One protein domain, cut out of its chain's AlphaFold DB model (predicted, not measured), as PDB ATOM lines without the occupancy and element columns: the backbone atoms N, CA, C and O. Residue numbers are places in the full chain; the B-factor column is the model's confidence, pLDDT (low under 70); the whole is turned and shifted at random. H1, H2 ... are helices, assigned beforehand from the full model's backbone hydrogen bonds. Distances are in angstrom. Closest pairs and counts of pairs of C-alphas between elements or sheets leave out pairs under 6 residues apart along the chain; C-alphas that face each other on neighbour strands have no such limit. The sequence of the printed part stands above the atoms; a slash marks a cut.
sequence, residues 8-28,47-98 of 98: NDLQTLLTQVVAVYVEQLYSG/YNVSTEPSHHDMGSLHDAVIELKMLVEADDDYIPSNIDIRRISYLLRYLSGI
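What this domain is: This is residues 8 to 28 and 47 to 98 of the 98 residues of an uncharacterized protein of Spirosoma sordidisoli (UniProt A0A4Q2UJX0). Three helices stand with their centres in a triangle: the long H1, the shorter H2 packed at a steep tilt on its residues 10 to 17, and the equally short H3 beside H1, running the opposite way. Beyond this small, loosely joined group a loop sticks out, residues 51 to 56, and a second long loop joins H2 to H3. The printed part has 73 residues with three named helices, in the order H1, H2, H3, and no named strand; the class is all helix. The whole is only just compact, close to loose, with a radius of gyration of the C-alphas of 13.3 A, and elongated, spanning 40 by 24 by 23 A.

How they stand to each other: Begin with H1, residues 8 to 26, the longest helix. Look next at H2, residues 61 to 72: it touches H1, which meets it with residues 10 to 17 alone. Their closest C-alphas, those of Leu 13 and Leu 68, are 6.8 A apart. The two run the same way at a steep tilt of 55 degrees. Now find H3, residues 85 to 96: it only just touches H1, with 3 pairs of C-alphas within 8 A, and H1 takes part with residues 11 to 18 alone. The closest C-alphas here are those of Leu 14 and Ile 88, 7.3 A apart. H1 and H3 run opposite ways at a shallow tilt of 32 degrees. H2 and H3 are close but not clearly touching; their closest C-alphas, those of Ala 64 and Arg 87, are 7.4 A apart. These two run opposite ways at a steep tilt of 62 degrees. In H1, H2 and H3 every O i to N i+4 pair is within hydrogen-bond range.

Where its parts are: Find C-alpha 8 at (-18.843, 2.830, -22.539); from there H1 runs 26.3 A to C-alpha 26 at (-20.093, -22.537, -15.696). H2 begins at Leu 61 and ends at Val 72, 16.3 A from first to last C-alpha. H3 begins at Ile 85 and reaches C-alpha 96 at (-20.515, 2.401, -9.672), 16.5 A from its first C-alpha.

The domain as a whole: The two C-alphas farthest apart are those of Gly 28 and Glu 52, 42.2 A. Residues 29 to 46 are not printed, and C-alphas 28 and 47 are 33.3 A apart across this cut, which lies in the link from H1 to H2. The link from H2 to H3, residues 73 to 84, is long. Look in the B-factor column for a mean pLDDT of the printed part of 70.3; 31 residues are under 70, among them residues 51 to 60 and 71 to 86.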
ATOM      1  N   ASN A   8     -18.120   3.795 -21.714       83.31
ATOM      2  CA  ASN A   8     -18.843   2.830 -22.539       83.31
ATOM      3  C   ASN A   8     -17.927   1.705 -23.028       83.31
ATOM      4  O   ASN A   8     -18.324   0.539 -22.999       83.31
ATOM      5  N   ASP A   9     -16.696   2.036 -23.424       81.25
ATOM      6  CA  ASP A   9     -15.722   1.037 -23.868       81.25
ATOM      7  C   ASP A   9     -15.305   0.139 -22.701       81.25
ATOM      8  O   ASP A   9     -15.275  -1.080 -22.845       81.25
ATOM      9  N   LEU A  10     -15.060   0.719 -21.518       81.94
ATOM     10  CA  LEU A  10     -14.732  -0.049 -20.315       81.94
ATOM     11  C   LEU A  10     -15.880  -0.986 -19.908       81.94
ATOM     12  O   LEU A  10     -15.643  -2.147 -19.583       81.94
ATOM     13  N   GLN A  11     -17.124  -0.507 -19.958       82.94
ATOM     14  CA  GLN A  11     -18.306  -1.324 -19.681       82.94
ATOM     15  C   GLN A  11     -18.462  -2.470 -20.691       82.94
ATOM     16  O   GLN A  11     -18.771  -3.598 -20.300       82.94
ATOM     17  N   THR A  12     -18.240  -2.194 -21.976       84.31
ATOM     18  CA  THR A  12     -18.302  -3.205 -23.042       84.31
ATOM     19  C   THR A  12     -17.254  -4.290 -22.815       84.31
ATOM     20  O   THR A  12     -17.589  -5.474 -22.792       84.31
ATOM     21  N   LEU A  13     -16.013  -3.880 -22.547       81.62
ATOM     22  CA  LEU A  13     -14.884  -4.769 -22.296       81.62
ATOM     23  C   LEU A  13     -15.131  -5.669 -21.074       81.62
ATOM     24  O   LEU A  13     -14.947  -6.881 -21.136       81.62
ATOM     25  N   LEU A  14     -15.630  -5.092 -19.976       82.19
ATOM     26  CA  LEU A  14     -15.999  -5.849 -18.777       82.19
ATOM     27  C   LEU A  14     -17.114  -6.859 -19.035       82.19
ATOM     28  O   LEU A  14     -17.040  -7.985 -18.551       82.19
ATOM     29  N   THR A  15     -18.137  -6.468 -19.794       83.69
ATOM     30  CA  THR A  15     -19.263  -7.352 -20.117       83.69
ATOM     31  C   THR A  15     -18.786  -8.565 -20.909       83.69
ATOM     32  O   THR A  15     -19.164  -9.689 -20.590       83.69
ATOM     33  N   GLN A  16     -17.920  -8.348 -21.903       82.56
ATOM     34  CA  GLN A  16     -17.327  -9.422 -22.699       82.56
ATOM     35  C   GLN A  16     -16.505 -10.372 -21.828       82.56
ATOM     36  O   GLN A  16     -16.716 -11.580 -21.880       82.56
ATOM     37  N   VAL A  17     -15.631  -9.835 -20.971       79.94
ATOM     38  CA  VAL A  17     -14.786 -10.652 -20.090       79.94
ATOM     39  C   VAL A  17     -15.617 -11.466 -19.096       79.94
ATOM     40  O   VAL A  17     -15.351 -12.651 -18.914       79.94
ATOM     41  N   VAL A  18     -16.645 -10.873 -18.483       81.56
ATOM     42  CA  VAL A  18     -17.543 -11.602 -17.573       81.56
ATOM     43  C   VAL A  18     -18.313 -12.690 -18.316       81.56
ATOM     44  O   VAL A  18     -18.399 -13.807 -17.815       81.56
ATOM     45  N   ALA A  19     -18.850 -12.393 -19.502       81.62
ATOM     46  CA  ALA A  19     -19.594 -13.370 -20.293       81.62
ATOM     47  C   ALA A  19     -18.719 -14.573 -20.671       81.62
ATOM     48  O   ALA A  19     -19.119 -15.712 -20.452       81.62
ATOM     49  N   VAL A  20     -17.505 -14.314 -21.160       78.31
ATOM     50  CA  VAL A  20     -16.525 -15.346 -21.520       78.31
ATOM     51  C   VAL A  20     -16.113 -16.173 -20.296       78.31
ATOM     52  O   VAL A  20     -16.119 -17.400 -20.355       78.31
ATOM     53  N   TYR A  21     -15.844 -15.528 -19.156       76.81
ATOM     54  CA  TYR A  21     -15.513 -16.216 -17.902       76.81
ATOM     55  C   TYR A  21     -16.648 -17.129 -17.413       76.81
ATOM     56  O   TYR A  21     -16.401 -18.269 -17.015       76.81
ATOM     57  N   VAL A  22     -17.892 -16.637 -17.438       78.94
ATOM     58  CA  VAL A  22     -19.062 -17.403 -16.989       78.94
ATOM     59  C   VAL A  22     -19.343 -18.571 -17.925       78.94
ATOM     60  O   VAL A  22     -19.531 -19.685 -17.443       78.94
ATOM     61  N   GLU A  23     -19.329 -18.339 -19.238       81.19
ATOM     62  CA  GLU A  23     -19.566 -19.392 -20.223       81.19
ATOM     63  C   GLU A  23     -18.514 -20.497 -20.097       81.19
ATOM     64  O   GLU A  23     -18.871 -21.660 -19.992       81.19
ATOM     65  N   GLN A  24     -17.223 -20.172 -20.015       75.62
ATOM     66  CA  GLN A  24     -16.193 -21.215 -19.970       75.62
ATOM     67  C   GLN A  24     -16.193 -22.040 -18.675       75.62
ATOM     68  O   GLN A  24     -15.953 -23.247 -18.722       75.62
ATOM     69  N   LEU A  25     -16.435 -21.419 -17.517       73.62
ATOM     70  CA  LEU A  25     -16.328 -22.110 -16.224       73.62
ATOM     71  C   LEU A  25     -17.640 -22.724 -15.741       73.62
ATOM     72  O   LEU A  25     -17.619 -23.671 -14.955       73.62
ATOM     73  N   TYR A  26     -18.769 -22.186 -16.194       77.56
ATOM     74  CA  TYR A  26     -20.093 -22.537 -15.696       77.56
ATOM     75  C   TYR A  26     -21.086 -22.820 -16.834       77.56
ATOM     76  O   TYR A  26     -22.297 -22.729 -16.623       77.56
ATOM     77  N   SER A  27     -20.604 -23.182 -18.034       81.50
ATOM     78  CA  SER A  27     -21.476 -23.543 -19.162       81.50
ATOM     79  C   SER A  27     -22.505 -24.594 -18.741       81.50
ATOM     80  O   SER A  27     -22.162 -25.651 -18.202       81.50
ATOM     81  N   GLY A  28     -23.782 -24.299 -18.985       81.19
ATOM     82  CA  GLY A  28     -24.890 -25.214 -18.706       81.19
ATOM     83  C   GLY A  28     -25.177 -25.463 -17.221       81.19
ATOM     84  O   GLY A  28     -25.962 -26.358 -16.910       81.19
ATOM     85  N   TYR A  47     -15.964   2.176  -4.044       68.44
ATOM     86  CA  TYR A  47     -15.028   3.234  -4.382       68.44
ATOM     87  C   TYR A  47     -15.758   4.579  -4.439       68.44
ATOM     88  O   TYR A  47     -16.748   4.725  -5.154       68.44
ATOM     89  N   ASN A  48     -15.246   5.568  -3.709       70.06
ATOM     90  CA  ASN A  48     -15.746   6.934  -3.732       70.06
ATOM     91  C   ASN A  48     -14.662   7.855  -4.299       70.06
ATOM     92  O   ASN A  48     -13.651   8.124  -3.655       70.06
ATOM     93  N   VAL A  49     -14.916   8.367  -5.503       69.88
ATOM     94  CA  VAL A  49     -14.003   9.232  -6.271       69.88
ATOM     95  C   VAL A  49     -13.666  10.550  -5.570       69.88
ATOM     96  O   VAL A  49     -12.678  11.191  -5.913       69.88
ATOM     97  N   SER A  50     -14.495  10.976  -4.615       73.12
ATOM     98  CA  SER A  50     -14.337  12.242  -3.888       73.12
ATOM     99  C   SER A  50     -13.532  12.090  -2.596       73.12
ATOM    100  O   SER A  50     -13.288  13.079  -1.909       73.12
ATOM    101  N   THR A  51     -13.149  10.866  -2.236       69.31
ATOM    102  CA  THR A  51     -12.427  10.561  -0.999       69.31
ATOM    103  C   THR A  51     -11.160   9.786  -1.306       69.31
ATOM    104  O   THR A  51     -11.188   8.819  -2.063       69.31
ATOM    105  N   GLU A  52     -10.051  10.186  -0.692       66.25
ATOM    106  CA  GLU A  52      -8.789   9.472  -0.846       66.25
ATOM    107  C   GLU A  52      -8.890   8.057  -0.236       66.25
ATOM    108  O   GLU A  52      -9.412   7.907   0.876       66.25
ATOM    109  N   PRO A  53      -8.425   7.011  -0.941       61.41
ATOM    110  CA  PRO A  53      -8.436   5.639  -0.448       61.41
ATOM    111  C   PRO A  53      -7.763   5.484   0.917       61.41
ATOM    112  O   PRO A  53      -6.572   5.742   1.071       61.41
ATOM    113  N   SER A  54      -8.496   4.974   1.909       59.28
ATOM    114  CA  SER A  54      -7.919   4.648   3.223       59.28
ATOM    115  C   SER A  54      -7.130   3.330   3.219       59.28
ATOM    116  O   SER A  54      -6.252   3.141   4.057       59.28
ATOM    117  N   HIS A  55      -7.411   2.437   2.263       60.41
ATOM    118  CA  HIS A  55      -6.773   1.128   2.110       60.41
ATOM    119  C   HIS A  55      -6.178   1.001   0.704       60.41
ATOM    120  O   HIS A  55      -6.878   1.154  -0.296       60.41
ATOM    121  N   HIS A  56      -4.878   0.710   0.631       55.28
ATOM    122  CA  HIS A  56      -4.111   0.615  -0.617       55.28
ATOM    123  C   HIS A  56      -4.189  -0.786  -1.254       55.28
ATOM    124  O   HIS A  56      -3.250  -1.230  -1.905       55.28
ATOM    125  N   ASP A  57      -5.324  -1.472  -1.110       57.16
ATOM    126  CA  ASP A  57      -5.604  -2.733  -1.815       57.16
ATOM    127  C   ASP A  57      -6.139  -2.484  -3.244       57.16
ATOM    128  O   ASP A  57      -6.674  -3.380  -3.901       57.16
ATOM    129  N   MET A  58      -6.018  -1.243  -3.732       59.09
ATOM    130  CA  MET A  58      -6.507  -0.808  -5.037       59.09
ATOM    131  C   MET A  58      -5.451  -1.032  -6.122       59.09
ATOM    132  O   MET A  58      -4.339  -0.511  -6.056       59.09
ATOM    133  N   GLY A  59      -5.820  -1.802  -7.146       63.59
ATOM    134  CA  GLY A  59      -5.046  -1.917  -8.380       63.59
ATOM    135  C   GLY A  59      -5.213  -0.691  -9.282       63.59
ATOM    136  O   GLY A  59      -6.170   0.070  -9.166       63.59
ATOM    137  N   SER A  60      -4.286  -0.512 -10.219       69.81
ATOM    138  CA  SER A  60      -4.349   0.549 -11.225       69.81
ATOM    139  C   SER A  60      -5.404   0.238 -12.292       69.81
ATOM    140  O   SER A  60      -5.368  -0.826 -12.913       69.81
ATOM    141  N   LEU A  61      -6.312   1.188 -12.562       71.44
ATOM    142  CA  LEU A  61      -7.269   1.086 -13.675       71.44
ATOM    143  C   LEU A  61      -6.547   0.919 -15.016       71.44
ATOM    144  O   LEU A  61      -7.007   0.176 -15.876       71.44
ATOM    145  N   HIS A  62      -5.406   1.586 -15.186       72.56
ATOM    146  CA  HIS A  62      -4.585   1.469 -16.386       72.56
ATOM    147  C   HIS A  62      -4.118   0.025 -16.603       72.56
ATOM    148  O   HIS A  62      -4.294  -0.524 -17.689       72.56
ATOM    149  N   ASP A  63      -3.590  -0.610 -15.556       71.75
ATOM    150  CA  ASP A  63      -3.078  -1.980 -15.647       71.75
ATOM    151  C   ASP A  63      -4.222  -2.967 -15.893       71.75
ATOM    152  O   ASP A  63      -4.096  -3.883 -16.703       71.75
ATOM    153  N   ALA A  64      -5.371  -2.722 -15.261       73.50
ATOM    154  CA  ALA A  64      -6.574  -3.513 -15.460       73.50
ATOM    155  C   ALA A  64      -7.132  -3.380 -16.889       73.50
ATOM    156  O   ALA A  64      -7.536  -4.372 -17.483       73.50
ATOM    157  N   VAL A  65      -7.119  -2.183 -17.482       71.69
ATOM    158  CA  VAL A  65      -7.561  -1.960 -18.871       71.69
ATOM    159  C   VAL A  65      -6.633  -2.639 -19.871       71.69
ATOM    160  O   VAL A  65      -7.118  -3.205 -20.847       71.69
ATOM    161  N   ILE A  66      -5.317  -2.592 -19.655       73.69
ATOM    162  CA  ILE A  66      -4.354  -3.293 -20.516       73.69
ATOM    163  C   ILE A  66      -4.614  -4.798 -20.474       73.69
ATOM    164  O   ILE A  66      -4.731  -5.422 -21.525       73.69
ATOM    165  N   GLU A  67      -4.762  -5.363 -19.279       71.50
ATOM    166  CA  GLU A  67      -5.049  -6.785 -19.096       71.50
ATOM    167  C   GLU A  67      -6.380  -7.181 -19.749       71.50
ATOM    168  O   GLU A  67      -6.424  -8.128 -20.527       71.50
ATOM    169  N   LEU A  68      -7.450  -6.411 -19.527       71.44
ATOM    170  CA  LEU A  68      -8.750  -6.655 -20.154       71.44
ATOM    171  C   LEU A  68      -8.707  -6.562 -21.688       71.44
ATOM    172  O   LEU A  68      -9.389  -7.329 -22.360       71.44
ATOM    173  N   LYS A  69      -7.911  -5.653 -22.260       69.19
ATOM    174  CA  LYS A  69      -7.716  -5.588 -23.717       69.19
ATOM    175  C   LYS A  69      -6.994  -6.824 -24.235       69.19
ATOM    176  O   LYS A  69      -7.446  -7.412 -25.206       69.19
ATOM    177  N   MET A  70      -5.936  -7.251 -23.546       70.00
ATOM    178  CA  MET A  70      -5.233  -8.489 -23.884       70.00
ATOM    179  C   MET A  70      -6.152  -9.711 -23.808       70.00
ATOM    180  O   MET A  70      -5.992 -10.619 -24.609       70.00
ATOM    181  N   LEU A  71      -7.108  -9.732 -22.875       66.44
ATOM    182  CA  LEU A  71      -8.105 -10.798 -22.742       66.44
ATOM    183  C   LEU A  71      -9.087 -10.856 -23.909       66.44
ATOM    184  O   LEU A  71      -9.417 -11.938 -24.372       66.44
ATOM    185  N   VAL A  72      -9.572  -9.702 -24.363       65.25
ATOM    186  CA  VAL A  72     -10.529  -9.626 -25.477       65.25
ATOM    187  C   VAL A  72      -9.852  -9.838 -26.832       65.25
ATOM    188  O   VAL A  72     -10.492 -10.297 -27.771       65.25
ATOM    189  N   GLU A  73      -8.564  -9.516 -26.938       67.00
ATOM    190  CA  GLU A  73      -7.750  -9.738 -28.139       67.00
ATOM    191  C   GLU A  73      -7.054 -11.113 -28.158       67.00
ATOM    192  O   GLU A  73      -6.403 -11.449 -29.148       67.00
ATOM    193  N   ALA A  74      -7.156 -11.900 -27.083       60.69
ATOM    194  CA  ALA A  74      -6.622 -13.254 -27.035       60.69
ATOM    195  C   ALA A  74      -7.468 -14.199 -27.907       60.69
ATOM    196  O   ALA A  74      -8.693 -14.102 -27.908       60.69
ATOM    197  N   ASP A  75      -6.816 -15.112 -28.638       55.84
ATOM    198  CA  ASP A  75      -7.501 -16.199 -29.358       55.84
ATOM    199  C   ASP A  75      -8.434 -16.968 -28.403       55.84
ATOM    200  O   ASP A  75      -8.110 -17.114 -27.221       55.84
ATOM    201  N   ASP A  76      -9.549 -17.496 -28.933       53.84
ATOM    202  CA  ASP A  76     -10.679 -18.117 -28.201       53.84
ATOM    203  C   ASP A  76     -10.284 -19.165 -27.126       53.84
ATOM    204  O   ASP A  76     -11.072 -19.466 -26.227       53.84
ATOM    205  N   ASP A  77      -9.055 -19.687 -27.171       51.16
ATOM    206  CA  ASP A  77      -8.515 -20.696 -26.252       51.16
ATOM    207  C   ASP A  77      -7.707 -20.133 -25.058       51.16
ATOM    208  O   ASP A  77      -7.264 -20.907 -24.204       51.16
ATOM    209  N   TYR A  78      -7.481 -18.816 -24.957       48.53
ATOM    210  CA  TYR A  78      -6.664 -18.229 -23.887       48.53
ATOM    211  C   TYR A  78      -7.462 -17.295 -22.974       48.53
ATOM    212  O   TYR A  78      -7.395 -16.071 -23.070       48.53
ATOM    213  N   ILE A  79      -8.134 -17.890 -21.983       53.91
ATOM    214  CA  ILE A  79      -8.373 -17.196 -20.717       53.91
ATOM    215  C   ILE A  79      -7.151 -17.439 -19.818       53.91
ATOM    216  O   ILE A  79      -6.867 -18.585 -19.455       53.91
ATOM    217  N   PRO A  80      -6.433 -16.393 -19.387       53.38
ATOM    218  CA  PRO A  80      -5.482 -16.494 -18.305       53.38
ATOM    219  C   PRO A  80      -6.217 -17.054 -17.087       53.38
ATOM    220  O   PRO A  80      -7.108 -16.423 -16.524       53.38
ATOM    221  N   SER A  81      -5.823 -18.247 -16.649       49.97
ATOM    222  CA  SER A  81      -6.297 -18.881 -15.405       49.97
ATOM    223  C   SER A  81      -6.120 -18.002 -14.150       49.97
ATOM    224  O   SER A  81      -6.577 -18.356 -13.066       49.97
ATOM    225  N   ASN A  82      -5.474 -16.842 -14.297       51.00
ATOM    226  CA  ASN A  82      -5.313 -15.784 -13.317       51.00
ATOM    227  C   ASN A  82      -6.279 -14.593 -13.484       51.00
ATOM    228  O   ASN A  82      -5.981 -13.553 -12.892       51.00
ATOM    229  N   ILE A  83      -7.392 -14.688 -14.237       58.03
ATOM    230  CA  ILE A  83      -8.466 -13.683 -14.118       58.03
ATOM    231  C   ILE A  83      -8.948 -13.705 -12.670       58.03
ATOM    232  O   ILE A  83      -9.739 -14.539 -12.234       58.03
ATOM    233  N   ASP A  84      -8.420 -12.764 -11.905       66.50
ATOM    234  CA  ASP A  84      -8.774 -12.574 -10.523       66.50
ATOM    235  C   ASP A  84     -10.120 -11.857 -10.489       66.50
ATOM    236  O   ASP A  84     -10.205 -10.657 -10.756       66.50
ATOM    237  N   ILE A  85     -11.189 -12.581 -10.156       67.62
ATOM    238  CA  ILE A  85     -12.542 -12.019 -10.063       67.62
ATOM    239  C   ILE A  85     -12.620 -10.821  -9.102       67.62
ATOM    240  O   ILE A  85     -13.494  -9.961  -9.243       67.62
ATOM    241  N   ARG A  86     -11.660 -10.690  -8.171       69.50
ATOM    242  CA  ARG A  86     -11.517  -9.498  -7.325       69.50
ATOM    243  C   ARG A  86     -11.251  -8.245  -8.159       69.50
ATOM    244  O   ARG A  86     -11.807  -7.199  -7.844       69.50
ATOM    245  N   ARG A  87     -10.493  -8.342  -9.258       71.31
ATOM    246  CA  ARG A  87     -10.240  -7.231 -10.196       71.31
ATOM    247  C   ARG A  87     -11.494  -6.828 -10.961       71.31
ATOM    248  O   ARG A  87     -11.770  -5.635 -11.055       71.31
ATOM    249  N   ILE A  88     -12.285  -7.796 -11.430       74.62
ATOM    250  CA  ILE A  88     -13.596  -7.517 -12.040       74.62
ATOM    251  C   ILE A  88     -14.478  -6.770 -11.030       74.62
ATOM    252  O   ILE A  88     -15.027  -5.718 -11.348       74.62
ATOM    253  N   SER A  89     -14.536  -7.246  -9.782       75.75
ATOM    254  CA  SER A  89     -15.238  -6.561  -8.691       75.75
ATOM    255  C   SER A  89     -14.717  -5.135  -8.465       75.75
ATOM    256  O   SER A  89     -15.519  -4.213  -8.333       75.75
ATOM    257  N   TYR A  90     -13.399  -4.905  -8.459       75.19
ATOM    258  CA  TYR A  90     -12.836  -3.558  -8.296       75.19
ATOM    259  C   TYR A  90     -13.222  -2.609  -9.432       75.19
ATOM    260  O   TYR A  90     -13.558  -1.455  -9.174       75.19
ATOM    261  N   LEU A  91     -13.243  -3.090 -10.673       77.62
ATOM    262  CA  LEU A  91     -13.651  -2.286 -11.824       77.62
ATOM    263  C   LEU A  91     -15.152  -1.985 -11.832       77.62
ATOM    264  O   LEU A  91     -15.550  -0.862 -12.139       77.62
ATOM    265  N   LEU A  92     -15.983  -2.953 -11.441       76.50
ATOM    266  CA  LEU A  92     -17.418  -2.737 -11.249       76.50
ATOM    267  C   LEU A  92     -17.682  -1.706 -10.142       76.50
ATOM    268  O   LEU A  92     -18.512  -0.816 -10.319       76.50
ATOM    269  N   ARG A  93     -16.930  -1.760  -9.033       75.75
ATOM    270  CA  ARG A  93     -16.996  -0.747  -7.963       75.75
ATOM    271  C   ARG A  93     -16.567   0.628  -8.460       75.75
ATOM    272  O   ARG A  93     -17.259   1.599  -8.171       75.75
ATOM    273  N   TYR A  94     -15.483   0.716  -9.234       76.56
ATOM    274  CA  TYR A  94     -15.069   1.965  -9.871       76.56
ATOM    275  C   TYR A  94     -16.203   2.538 -10.729       76.56
ATOM    276  O   TYR A  94     -16.627   3.658 -10.482       76.56
ATOM    277  N   LEU A  95     -16.775   1.747 -11.646       74.06
ATOM    278  CA  LEU A  95     -17.897   2.164 -12.500       74.06
ATOM    279  C   LEU A  95     -19.167   2.563 -11.734       74.06
ATOM    280  O   LEU A  95     -19.961   3.340 -12.262       74.06
ATOM    281  N   SER A  96     -19.377   2.033 -10.526       72.44
ATOM    282  CA  SER A  96     -20.515   2.401  -9.672       72.44
ATOM    283  C   SER A  96     -20.352   3.763  -8.986       72.44
ATOM    284  O   SER A  96     -21.350   4.366  -8.596       72.44
ATOM    285  N   GLY A  97     -19.113   4.248  -8.844       67.44
ATOM    286  CA  GLY A  97     -18.778   5.505  -8.165       67.44
ATOM    287  C   GLY A  97     -18.605   6.724  -9.082       67.44
ATOM    288  O   GLY A  97     -18.302   7.804  -8.576       67.44
ATOM    289  N   ILE A  98     -18.774   6.558 -10.401       60.94
ATOM    290  CA  ILE A  98     -18.683   7.592 -11.464       60.94
ATOM    291  C   ILE A  98     -19.986   7.705 -12.258       60.94
ATOM    292  O   ILE A  98     -20.308   8.828 -12.694       60.94
TER     293      ILE A  98